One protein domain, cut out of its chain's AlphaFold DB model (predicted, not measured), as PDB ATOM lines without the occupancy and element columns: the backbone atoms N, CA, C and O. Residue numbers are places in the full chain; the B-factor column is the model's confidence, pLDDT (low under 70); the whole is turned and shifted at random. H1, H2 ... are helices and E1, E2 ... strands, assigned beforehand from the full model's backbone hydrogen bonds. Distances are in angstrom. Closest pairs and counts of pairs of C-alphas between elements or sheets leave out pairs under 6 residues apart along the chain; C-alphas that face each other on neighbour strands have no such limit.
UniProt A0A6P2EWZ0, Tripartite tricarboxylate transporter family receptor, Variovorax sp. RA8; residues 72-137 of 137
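This is residues 72 to 137 of the 137 residues of the protein "Tripartite tricarboxylate transporter family receptor" of Variovorax sp. RA8 (UniProt A0A6P2EWZ0). What is the main picture? A small sheet of two short parallel strands, E1 and E2, has helix H2 packed over one of its faces, and helix H1 sits beyond the end of H2 at residue 122, turned steeply to it. What else is printed? The 66 residues hold two named helices and two named strands in the order H1, E1, H2, E2, a mixed class with 31 residues in named elements, under half. How large is it? It is compact, with a radius of gyration of the C-alphas of 11.6 A, and rounded, spanning 30 by 25 by 23 A.

Where are the strands? E1 is residues 101 to 104, with C-alpha 101 at (122.694, 116.400, 146.547), and E2 is residues 127 to 130, ending at C-alpha 130 (122.993, 112.636, 137.143). Where are the helices? H2, residues 110 to 122, is 18.0 A long, and H1, residues 86 to 95, is 14.2 A long and begins at C-alpha 86 (111.722, 110.442, 156.993).

How do the strands pair? E1 and E2 are parallel at 30 degrees, with N 102 and O 127 2.9 A apart, within hydrogen-bond range. Where is H2? E1, H2 and E2 form a strand-helix-strand unit, two parallel neighbour strands with a helix between them in the chain, and its crossover is right-handed. The closest C-alphas of E1 and H2, those of Ser 104 and His 112, are 5.5 A apart; H2 and E2 are near each other, with 9 pairs of C-alphas within 10 A. And H1? H1 and H2 are close but not clearly touching, their closest C-alphas, those of Leu 90 and Thr 122, being 7.8 A apart; they run the same way at a steep tilt of 69 degrees, only just short of about perpendicular. H1 and E2 are apart. Are the helix backbones complete? In H1 and H2 every O i to N i+4 pair is within hydrogen-bond range.

Are there cuts or long links? The printed part has no cut, and the three links are tight. Where is confidence low? Residues 136 to 137 are under 70.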
ATOM      1  N   PRO A  72     109.791  98.753 143.382       89.00
ATOM      2  CA  PRO A  72     109.594 100.025 144.059       89.00
ATOM      3  C   PRO A  72     110.848 100.898 143.934       89.00
ATOM      4  O   PRO A  72     111.969 100.395 143.893       89.00
ATOM      5  N   ILE A  73     110.651 102.217 143.924       89.81
ATOM      6  CA  ILE A  73     111.736 103.180 144.137       89.81
ATOM      7  C   ILE A  73     111.856 103.400 145.644       89.81
ATOM      8  O   ILE A  73     110.860 103.699 146.304       89.81
ATOM      9  N   ALA A  74     113.068 103.261 146.179       91.12
ATOM     10  CA  ALA A  74     113.364 103.500 147.586       91.12
ATOM     11  C   ALA A  74     114.150 104.804 147.760       91.12
ATOM     12  O   ALA A  74     115.068 105.094 146.993       91.12
ATOM     13  N   LEU A  75     113.804 105.571 148.794       93.06
ATOM     14  CA  LEU A  75     114.628 106.679 149.264       93.06
ATOM     15  C   LEU A  75     115.726 106.110 150.161       93.06
ATOM     16  O   LEU A  75     115.432 105.490 151.181       93.06
ATOM     17  N   VAL A  76     116.980 106.328 149.780       93.31
ATOM     18  CA  VAL A  76     118.150 105.851 150.520       93.31
ATOM     19  C   VAL A  76     119.094 107.022 150.750       93.31
ATOM     20  O   VAL A  76     119.256 107.883 149.886       93.31
ATOM     21  N   VAL A  77     119.717 107.050 151.924       94.88
ATOM     22  CA  VAL A  77     120.749 108.024 152.285       94.88
ATOM     23  C   VAL A  77     122.039 107.301 152.649       94.88
ATOM     24  O   VAL A  77     122.031 106.130 153.030       94.88
ATOM     25  N   HIS A  78     123.164 108.008 152.547       94.56
ATOM     26  CA  HIS A  78     124.444 107.500 153.030       94.56
ATOM     27  C   HIS A  78     124.350 107.137 154.533       94.56
ATOM     28  O   HIS A  78     123.725 107.891 155.276       94.56
ATOM     29  N   PRO A  79     124.996 106.061 155.031       93.38
ATOM     30  CA  PRO A  79     124.887 105.653 156.442       93.38
ATOM     31  C   PRO A  79     125.277 106.737 157.463       93.38
ATOM     32  O   PRO A  79     124.744 106.786 158.570       93.38
ATOM     33  N   GLY A  80     126.205 107.620 157.081       95.50
ATOM     34  CA  GLY A  80     126.623 108.783 157.873       95.50
ATOM     35  C   GLY A  80     125.717 110.014 157.749       95.50
ATOM     36  O   GLY A  80     126.049 111.057 158.306       95.50
ATOM     37  N   PHE A  81     124.615 109.940 156.997       96.38
ATOM     38  CA  PHE A  81     123.650 111.031 156.908       96.38
ATOM     39  C   PHE A  81     122.938 111.209 158.268       96.38
ATOM     40  O   PHE A  81     122.648 110.214 158.941       96.38
ATOM     41  N   PRO A  82     122.685 112.456 158.711       94.62
ATOM     42  CA  PRO A  82     122.234 112.722 160.078       94.62
ATOM     43  C   PRO A  82     120.818 112.224 160.387       94.62
ATOM     44  O   PRO A  82     120.566 111.847 161.525       94.62
ATOM     45  N   ALA A  83     119.920 112.191 159.399       96.06
ATOM     46  CA  ALA A  83     118.549 111.723 159.586       96.06
ATOM     47  C   ALA A  83     118.456 110.192 159.684       96.06
ATOM     48  O   ALA A  83     119.083 109.476 158.899       96.06
ATOM     49  N   LYS A  84     117.650 109.702 160.627       94.12
ATOM     50  CA  LYS A  84     117.374 108.278 160.879       94.12
ATOM     51  C   LYS A  84     116.000 107.834 160.405       94.12
ATOM     52  O   LYS A  84     115.783 106.639 160.220       94.12
ATOM     53  N   ASP A  85     115.117 108.784 160.142       95.69
ATOM     54  CA  ASP A  85     113.806 108.547 159.563       95.69
ATOM     55  C   ASP A  85     113.432 109.640 158.551       95.69
ATOM     56  O   ASP A  85     114.213 110.539 158.220       95.69
ATOM     57  N   PHE A  86     112.223 109.524 158.005       95.38
ATOM     58  CA  PHE A  86     111.722 110.442 156.993       95.38
ATOM     59  C   PHE A  86     111.403 111.844 157.538       95.38
ATOM     60  O   PHE A  86     111.586 112.829 156.819       95.38
ATOM     61  N   GLU A  87     110.936 111.958 158.782       97.06
ATOM     62  CA  GLU A  87     110.573 113.245 159.384       97.06
ATOM     63  C   GLU A  87     111.825 114.072 159.686       97.06
ATOM     64  O   GLU A  87     111.895 115.259 159.341       97.06
ATOM     65  N   GLU A  88     112.851 113.429 160.243       97.06
ATOM     66  CA  GLU A  88     114.177 114.006 160.437       97.06
ATOM     67  C   GLU A  88     114.814 114.383 159.100       97.06
ATOM     68  O   GLU A  88     115.384 115.469 158.970       97.06
ATOM     69  N   PHE A  89     114.677 113.530 158.079       96.94
ATOM     70  CA  PHE A  89     115.188 113.810 156.738       96.94
ATOM     71  C   PHE A  89     114.550 115.074 156.164       96.94
ATOM     72  O   PHE A  89     115.254 115.995 155.744       96.94
ATOM     73  N   LEU A  90     113.221 115.165 156.204       97.31
ATOM     74  CA  LEU A  90     112.492 116.319 155.692       97.31
ATOM     75  C   LEU A  90     112.833 117.600 156.466       97.31
ATOM     76  O   LEU A  90     113.026 118.656 155.858       97.31
ATOM     77  N   SER A  91     112.938 117.509 157.791       97.44
ATOM     78  CA  SER A  91     113.335 118.626 158.653       97.44
ATOM     79  C   SER A  91     114.753 119.100 158.329       97.44
ATOM     80  O   SER A  91     114.987 120.301 158.170       97.44
ATOM     81  N   PHE A  92     115.687 118.165 158.136       97.56
ATOM     82  CA  PHE A  92     117.063 118.466 157.758       97.56
ATOM     83  C   PHE A  92     117.139 119.187 156.409       97.56
ATOM     84  O   PHE A  92     117.844 120.192 156.299       97.56
ATOM     85  N   LEU A  93     116.394 118.719 155.400       97.44
ATOM     86  CA  LEU A  93     116.356 119.353 154.080       97.44
ATOM     87  C   LEU A  93     115.815 120.785 154.135       97.44
ATOM     88  O   LEU A  93     116.380 121.678 153.505       97.44
ATOM     89  N   LYS A  94     114.744 121.021 154.903       96.62
ATOM     90  CA  LYS A  94     114.153 122.360 155.071       96.62
ATOM     91  C   LYS A  94     115.096 123.327 155.786       96.62
ATOM     92  O   LYS A  94     115.154 124.497 155.418       96.62
ATOM     93  N   ALA A  95     115.855 122.846 156.770       97.38
ATOM     94  CA  ALA A  95     116.851 123.646 157.480       97.38
ATOM     95  C   ALA A  95     118.119 123.918 156.645       97.38
ATOM     96  O   ALA A  95     118.859 124.858 156.934       97.38
ATOM     97  N   ASN A  96     118.382 123.110 155.612       96.81
ATOM     98  CA  ASN A  96     119.612 123.156 154.817       96.81
ATOM     99  C   ASN A  96     119.336 123.219 153.301       96.81
ATOM    100  O   ASN A  96     119.808 122.353 152.554       96.81
ATOM    101  N   PRO A  97     118.607 124.240 152.812       96.56
ATOM    102  CA  PRO A  97     118.245 124.331 151.402       96.56
ATOM    103  C   PRO A  97     119.494 124.390 150.509       96.56
ATOM    104  O   PRO A  97     120.415 125.168 150.753       96.56
ATOM    105  N   GLY A  98     119.530 123.549 149.474       95.44
ATOM    106  CA  GLY A  98     120.602 123.498 148.475       95.44
ATOM    107  C   GLY A  98     121.905 122.835 148.937       95.44
ATOM    108  O   GLY A  98     122.836 122.738 148.143       95.44
ATOM    109  N   LYS A  99     121.990 122.356 150.188       95.75
ATOM    110  CA  LYS A  99     123.201 121.701 150.719       95.75
ATOM    111  C   LYS A  99     123.242 120.188 150.509       95.75
ATOM    112  O   LYS A  99     124.265 119.567 150.782       95.75
ATOM    113  N   VAL A 100     122.135 119.591 150.076       96.50
ATOM    114  CA  VAL A 100     122.027 118.147 149.854       96.50
ATOM    115  C   VAL A 100     121.925 117.872 148.364       96.50
ATOM    116  O   VAL A 100     121.125 118.488 147.660       96.50
ATOM    117  N   ASN A 101     122.729 116.920 147.906       96.44
ATOM    118  CA  ASN A 101     122.694 116.400 146.547       96.44
ATOM    119  C   ASN A 101     121.927 115.076 146.532       96.44
ATOM    120  O   ASN A 101     121.983 114.324 147.506       96.44
ATOM    121  N   PHE A 102     121.270 114.761 145.420       96.00
ATOM    122  CA  PHE A 102     120.751 113.420 145.168       96.00
ATOM    123  C   PHE A 102     121.253 112.889 143.825       96.00
ATOM    124  O   PHE A 102     121.397 113.637 142.855       96.00
ATOM    125  N   ALA A 103     121.516 111.586 143.784       94.19
ATOM    126  CA  ALA A 103     121.942 110.880 142.587       94.19
ATOM    127  C   ALA A 103     120.738 110.300 141.835       94.19
ATOM    128  O   ALA A 103     119.707 109.973 142.424       94.19
ATOM    129  N   SER A 104     120.865 110.150 140.520       91.94
ATOM    130  CA  SER A 104     119.934 109.339 139.737       91.94
ATOM    131  C   SER A 104     120.659 108.605 138.618       91.94
ATOM    132  O   SER A 104     121.754 108.993 138.209       91.94
ATOM    133  N   ALA A 105     119.978 107.618 138.036       85.62
ATOM    134  CA  ALA A 105     120.448 106.892 136.861       85.62
ATOM    135  C   ALA A 105     120.615 107.758 135.593       85.62
ATOM    136  O   ALA A 105     121.046 107.253 134.558       85.62
ATOM    137  N   GLY A 106     120.247 109.038 135.650       83.62
ATOM    138  CA  GLY A 106     120.359 109.987 134.552       83.62
ATOM    139  C   GLY A 106     119.175 110.948 134.484       83.62
ATOM    140  O   GLY A 106     118.164 110.794 135.184       83.62
ATOM    141  N   LEU A 107     119.309 111.949 133.614       85.94
ATOM    142  CA  LEU A 107     118.228 112.876 133.274       85.94
ATOM    143  C   LEU A 107     117.025 112.102 132.724       85.94
ATOM    144  O   LEU A 107     117.181 111.187 131.921       85.94
ATOM    145  N   GLY A 108     115.833 112.460 133.193       86.25
ATOM    146  CA  GLY A 108     114.571 111.823 132.793       86.25
ATOM    147  C   GLY A 108     114.314 110.414 133.338       86.25
ATOM    148  O   GLY A 108     113.232 109.882 133.125       86.25
ATOM    149  N   SER A 109     115.255 109.819 134.079       88.38
ATOM    150  CA  SER A 109     115.038 108.508 134.708       88.38
ATOM    151  C   SER A 109     113.897 108.537 135.740       88.38
ATOM    152  O   SER A 109     113.615 109.600 136.311       88.38
ATOM    153  N   PRO A 110     113.287 107.383 136.086       90.06
ATOM    154  CA  PRO A 110     112.220 107.341 137.087       90.06
ATOM    155  C   PRO A 110     112.671 107.869 138.455       90.06
ATOM    156  O   PRO A 110     111.913 108.555 139.132       90.06
ATOM    157  N   HIS A 111     113.934 107.632 138.822       92.00
ATOM    158  CA  HIS A 111     114.552 108.157 140.042       92.00
ATOM    159  C   HIS A 111     114.651 109.688 140.029       92.00
ATOM    160  O   HIS A 111     114.348 110.337 141.026       92.00
ATOM    161  N   HIS A 112     115.036 110.276 138.889       93.00
ATOM    162  CA  HIS A 112     115.100 111.729 138.742       93.00
ATOM    163  C   HIS A 112     113.714 112.360 138.886       93.00
ATOM    164  O   HIS A 112     113.535 113.253 139.710       93.00
ATOM    165  N   LEU A 113     112.715 111.860 138.152       93.06
ATOM    166  CA  LEU A 113     111.362 112.419 138.224       93.06
ATOM    167  C   LEU A 113     110.697 112.187 139.585       93.06
ATOM    168  O   LEU A 113     109.967 113.056 140.053       93.06
ATOM    169  N   ALA A 114     110.980 111.065 140.255       94.19
ATOM    170  CA  ALA A 114     110.510 110.825 141.618       94.19
ATOM    171  C   ALA A 114     111.045 111.881 142.598       94.19
ATOM    172  O   ALA A 114     110.286 112.390 143.424       94.19
ATOM    173  N   MET A 115     112.320 112.260 142.482       96.00
ATOM    174  CA  MET A 115     112.917 113.290 143.335       96.00
ATOM    175  C   MET A 115     112.473 114.709 142.960       96.00
ATOM    176  O   MET A 115     112.284 115.538 143.850       96.00
ATOM    177  N   GLU A 116     112.215 114.996 141.683       95.25
ATOM    178  CA  GLU A 116     111.586 116.263 141.282       95.25
ATOM    179  C   GLU A 116     110.148 116.379 141.810       95.25
ATOM    180  O   GLU A 116     109.760 117.421 142.345       95.25
ATOM    181  N   LEU A 117     109.374 115.288 141.777       95.44
ATOM    182  CA  LEU A 117     108.057 115.226 142.412       95.44
ATOM    183  C   LEU A 117     108.154 115.396 143.935       95.44
ATOM    184  O   LEU A 117     107.335 116.095 144.532       95.44
ATOM    185  N   PHE A 118     109.157 114.787 144.571       96.81
ATOM    186  CA  PHE A 118     109.430 114.957 145.996       96.81
ATOM    187  C   PHE A 118     109.712 116.425 146.342       96.81
ATOM    188  O   PHE A 118     109.074 116.965 147.247       96.81
ATOM    189  N   LYS A 119     110.605 117.098 145.603       96.81
ATOM    190  CA  LYS A 119     110.908 118.531 145.776       96.81
ATOM    191  C   LYS A 119     109.646 119.374 145.662       96.81
ATOM    192  O   LYS A 119     109.360 120.171 146.552       96.81
ATOM    193  N   ASN A 120     108.856 119.138 144.613       97.38
ATOM    194  CA  ASN A 120     107.607 119.855 144.373       97.38
ATOM    195  C   ASN A 120     106.614 119.697 145.537       97.38
ATOM    196  O   ASN A 120     106.085 120.689 146.031       97.38
ATOM    197  N   ARG A 121     106.410 118.467 146.026       97.25
ATOM    198  CA  ARG A 121     105.460 118.181 147.116       97.25
ATOM    199  C   ARG A 121     105.925 118.671 148.484       97.25
ATOM    200  O   ARG A 121     105.096 118.953 149.341       97.25
ATOM    201  N   THR A 122     107.234 118.723 148.714       96.88
ATOM    202  CA  THR A 122     107.806 119.038 150.032       96.88
ATOM    203  C   THR A 122     108.279 120.479 150.174       96.88
ATOM    204  O   THR A 122     108.561 120.913 151.294       96.88
ATOM    205  N   GLY A 123     108.389 121.209 149.060       96.50
ATOM    206  CA  GLY A 123     108.979 122.546 149.019       96.50
ATOM    207  C   GLY A 123     110.474 122.557 149.355       96.50
ATOM    208  O   GLY A 123     110.997 123.593 149.754       96.50
ATOM    209  N   THR A 124     111.159 121.412 149.261       97.19
ATOM    210  CA  THR A 124     112.593 121.304 149.564       97.19
ATOM    211  C   THR A 124     113.462 121.647 148.357       97.19
ATOM    212  O   THR A 124     113.089 121.428 147.203       97.19
ATOM    213  N   THR A 125     114.671 122.133 148.637       96.88
ATOM    214  CA  THR A 125     115.688 122.421 147.621       96.88
ATOM    215  C   THR A 125     116.857 121.461 147.795       96.88
ATOM    216  O   THR A 125     117.622 121.581 148.748       96.88
ATOM    217  N   ILE A 126     117.000 120.526 146.858       96.56
ATOM    218  CA  ILE A 126     118.106 119.562 146.771       96.56
ATOM    219  C   ILE A 126     118.622 119.499 145.331       96.56
ATOM    220  O   ILE A 126     117.858 119.722 144.385       96.56
ATOM    221  N   THR A 127     119.914 119.225 145.169       96.75
ATOM    222  CA  THR A 127     120.628 119.384 143.895       96.75
ATOM    223  C   THR A 127     120.744 118.079 143.108       96.75
ATOM    224  O   THR A 127     121.176 117.050 143.629       96.75
ATOM    225  N   HIS A 128     120.397 118.189 141.823       96.81
ATOM    226  CA  HIS A 128     120.570 117.226 140.731       96.81
ATOM    227  C   HIS A 128     121.999 116.724 140.495       96.81
ATOM    228  O   HIS A 128     122.770 117.518 139.966       96.81
ATOM    229  N   VAL A 129     122.371 115.463 140.766       95.94
ATOM    230  CA  VAL A 129     123.625 114.872 140.240       95.94
ATOM    231  C   VAL A 129     123.331 113.633 139.372       95.94
ATOM    232  O   VAL A 129     123.128 112.539 139.900       95.94
ATOM    233  N   PRO A 130     123.280 113.763 138.030       90.19
ATOM    234  CA  PRO A 130     122.993 112.636 137.143       90.19
ATOM    235  C   PRO A 130     124.219 111.740 136.908       90.19
ATOM    236  O   PRO A 130     125.307 112.229 136.608       90.19
ATOM    237  N   TYR A 131     124.009 110.423 136.932       86.88
ATOM    238  CA  TYR A 131     125.004 109.411 136.562       86.88
ATOM    239  C   TYR A 131     124.641 108.710 135.242       86.88
ATOM    240  O   TYR A 131     123.589 108.952 134.651       86.88
ATOM    241  N   LYS A 132     125.535 107.843 134.742       78.19
ATOM    242  CA  LYS A 132     125.355 107.065 133.499       78.19
ATOM    243  C   LYS A 132     124.707 105.697 133.771       78.19
ATOM    244  O   LYS A 132     125.281 104.664 133.436       78.19
ATOM    245  N   GLY A 133     123.529 105.693 134.391       75.25
ATOM    246  CA  GLY A 133     122.803 104.486 134.807       75.25
ATOM    247  C   GLY A 133     122.769 104.294 136.324       75.25
ATOM    248  O   GLY A 133     123.425 105.026 137.058       75.25
ATOM    249  N   THR A 134     121.989 103.316 136.796       74.44
ATOM    250  CA  THR A 134     121.766 103.073 138.235       74.44
ATOM    251  C   THR A 134     122.984 102.478 138.938       74.44
ATOM    252  O   THR A 134     123.226 102.797 140.086       74.44
ATOM    253  N   ALA A 135     123.765 101.626 138.267       75.25
ATOM    254  CA  ALA A 135     124.938 100.993 138.878       75.25
ATOM    255  C   ALA A 135     126.005 101.989 139.389       75.25
ATOM    256  O   ALA A 135     126.569 101.740 140.450       75.25
ATOM    257  N   PRO A 136     126.312 103.090 138.672       66.88
ATOM    258  CA  PRO A 136     127.215 104.120 139.183       66.88
ATOM    259  C   PRO A 136     126.550 105.202 140.055       66.88
ATOM    260  O   PRO A 136     127.287 106.059 140.534       66.88
ATOM    261  N   ALA A 137     125.216 105.219 140.196       59.66
ATOM    262  CA  ALA A 137     124.458 106.250 140.921       59.66
ATOM    263  C   ALA A 137     124.336 105.926 142.415       59.66
ATOM    264  O   ALA A 137     124.562 106.853 143.225       59.66
TER     265      ALA A 137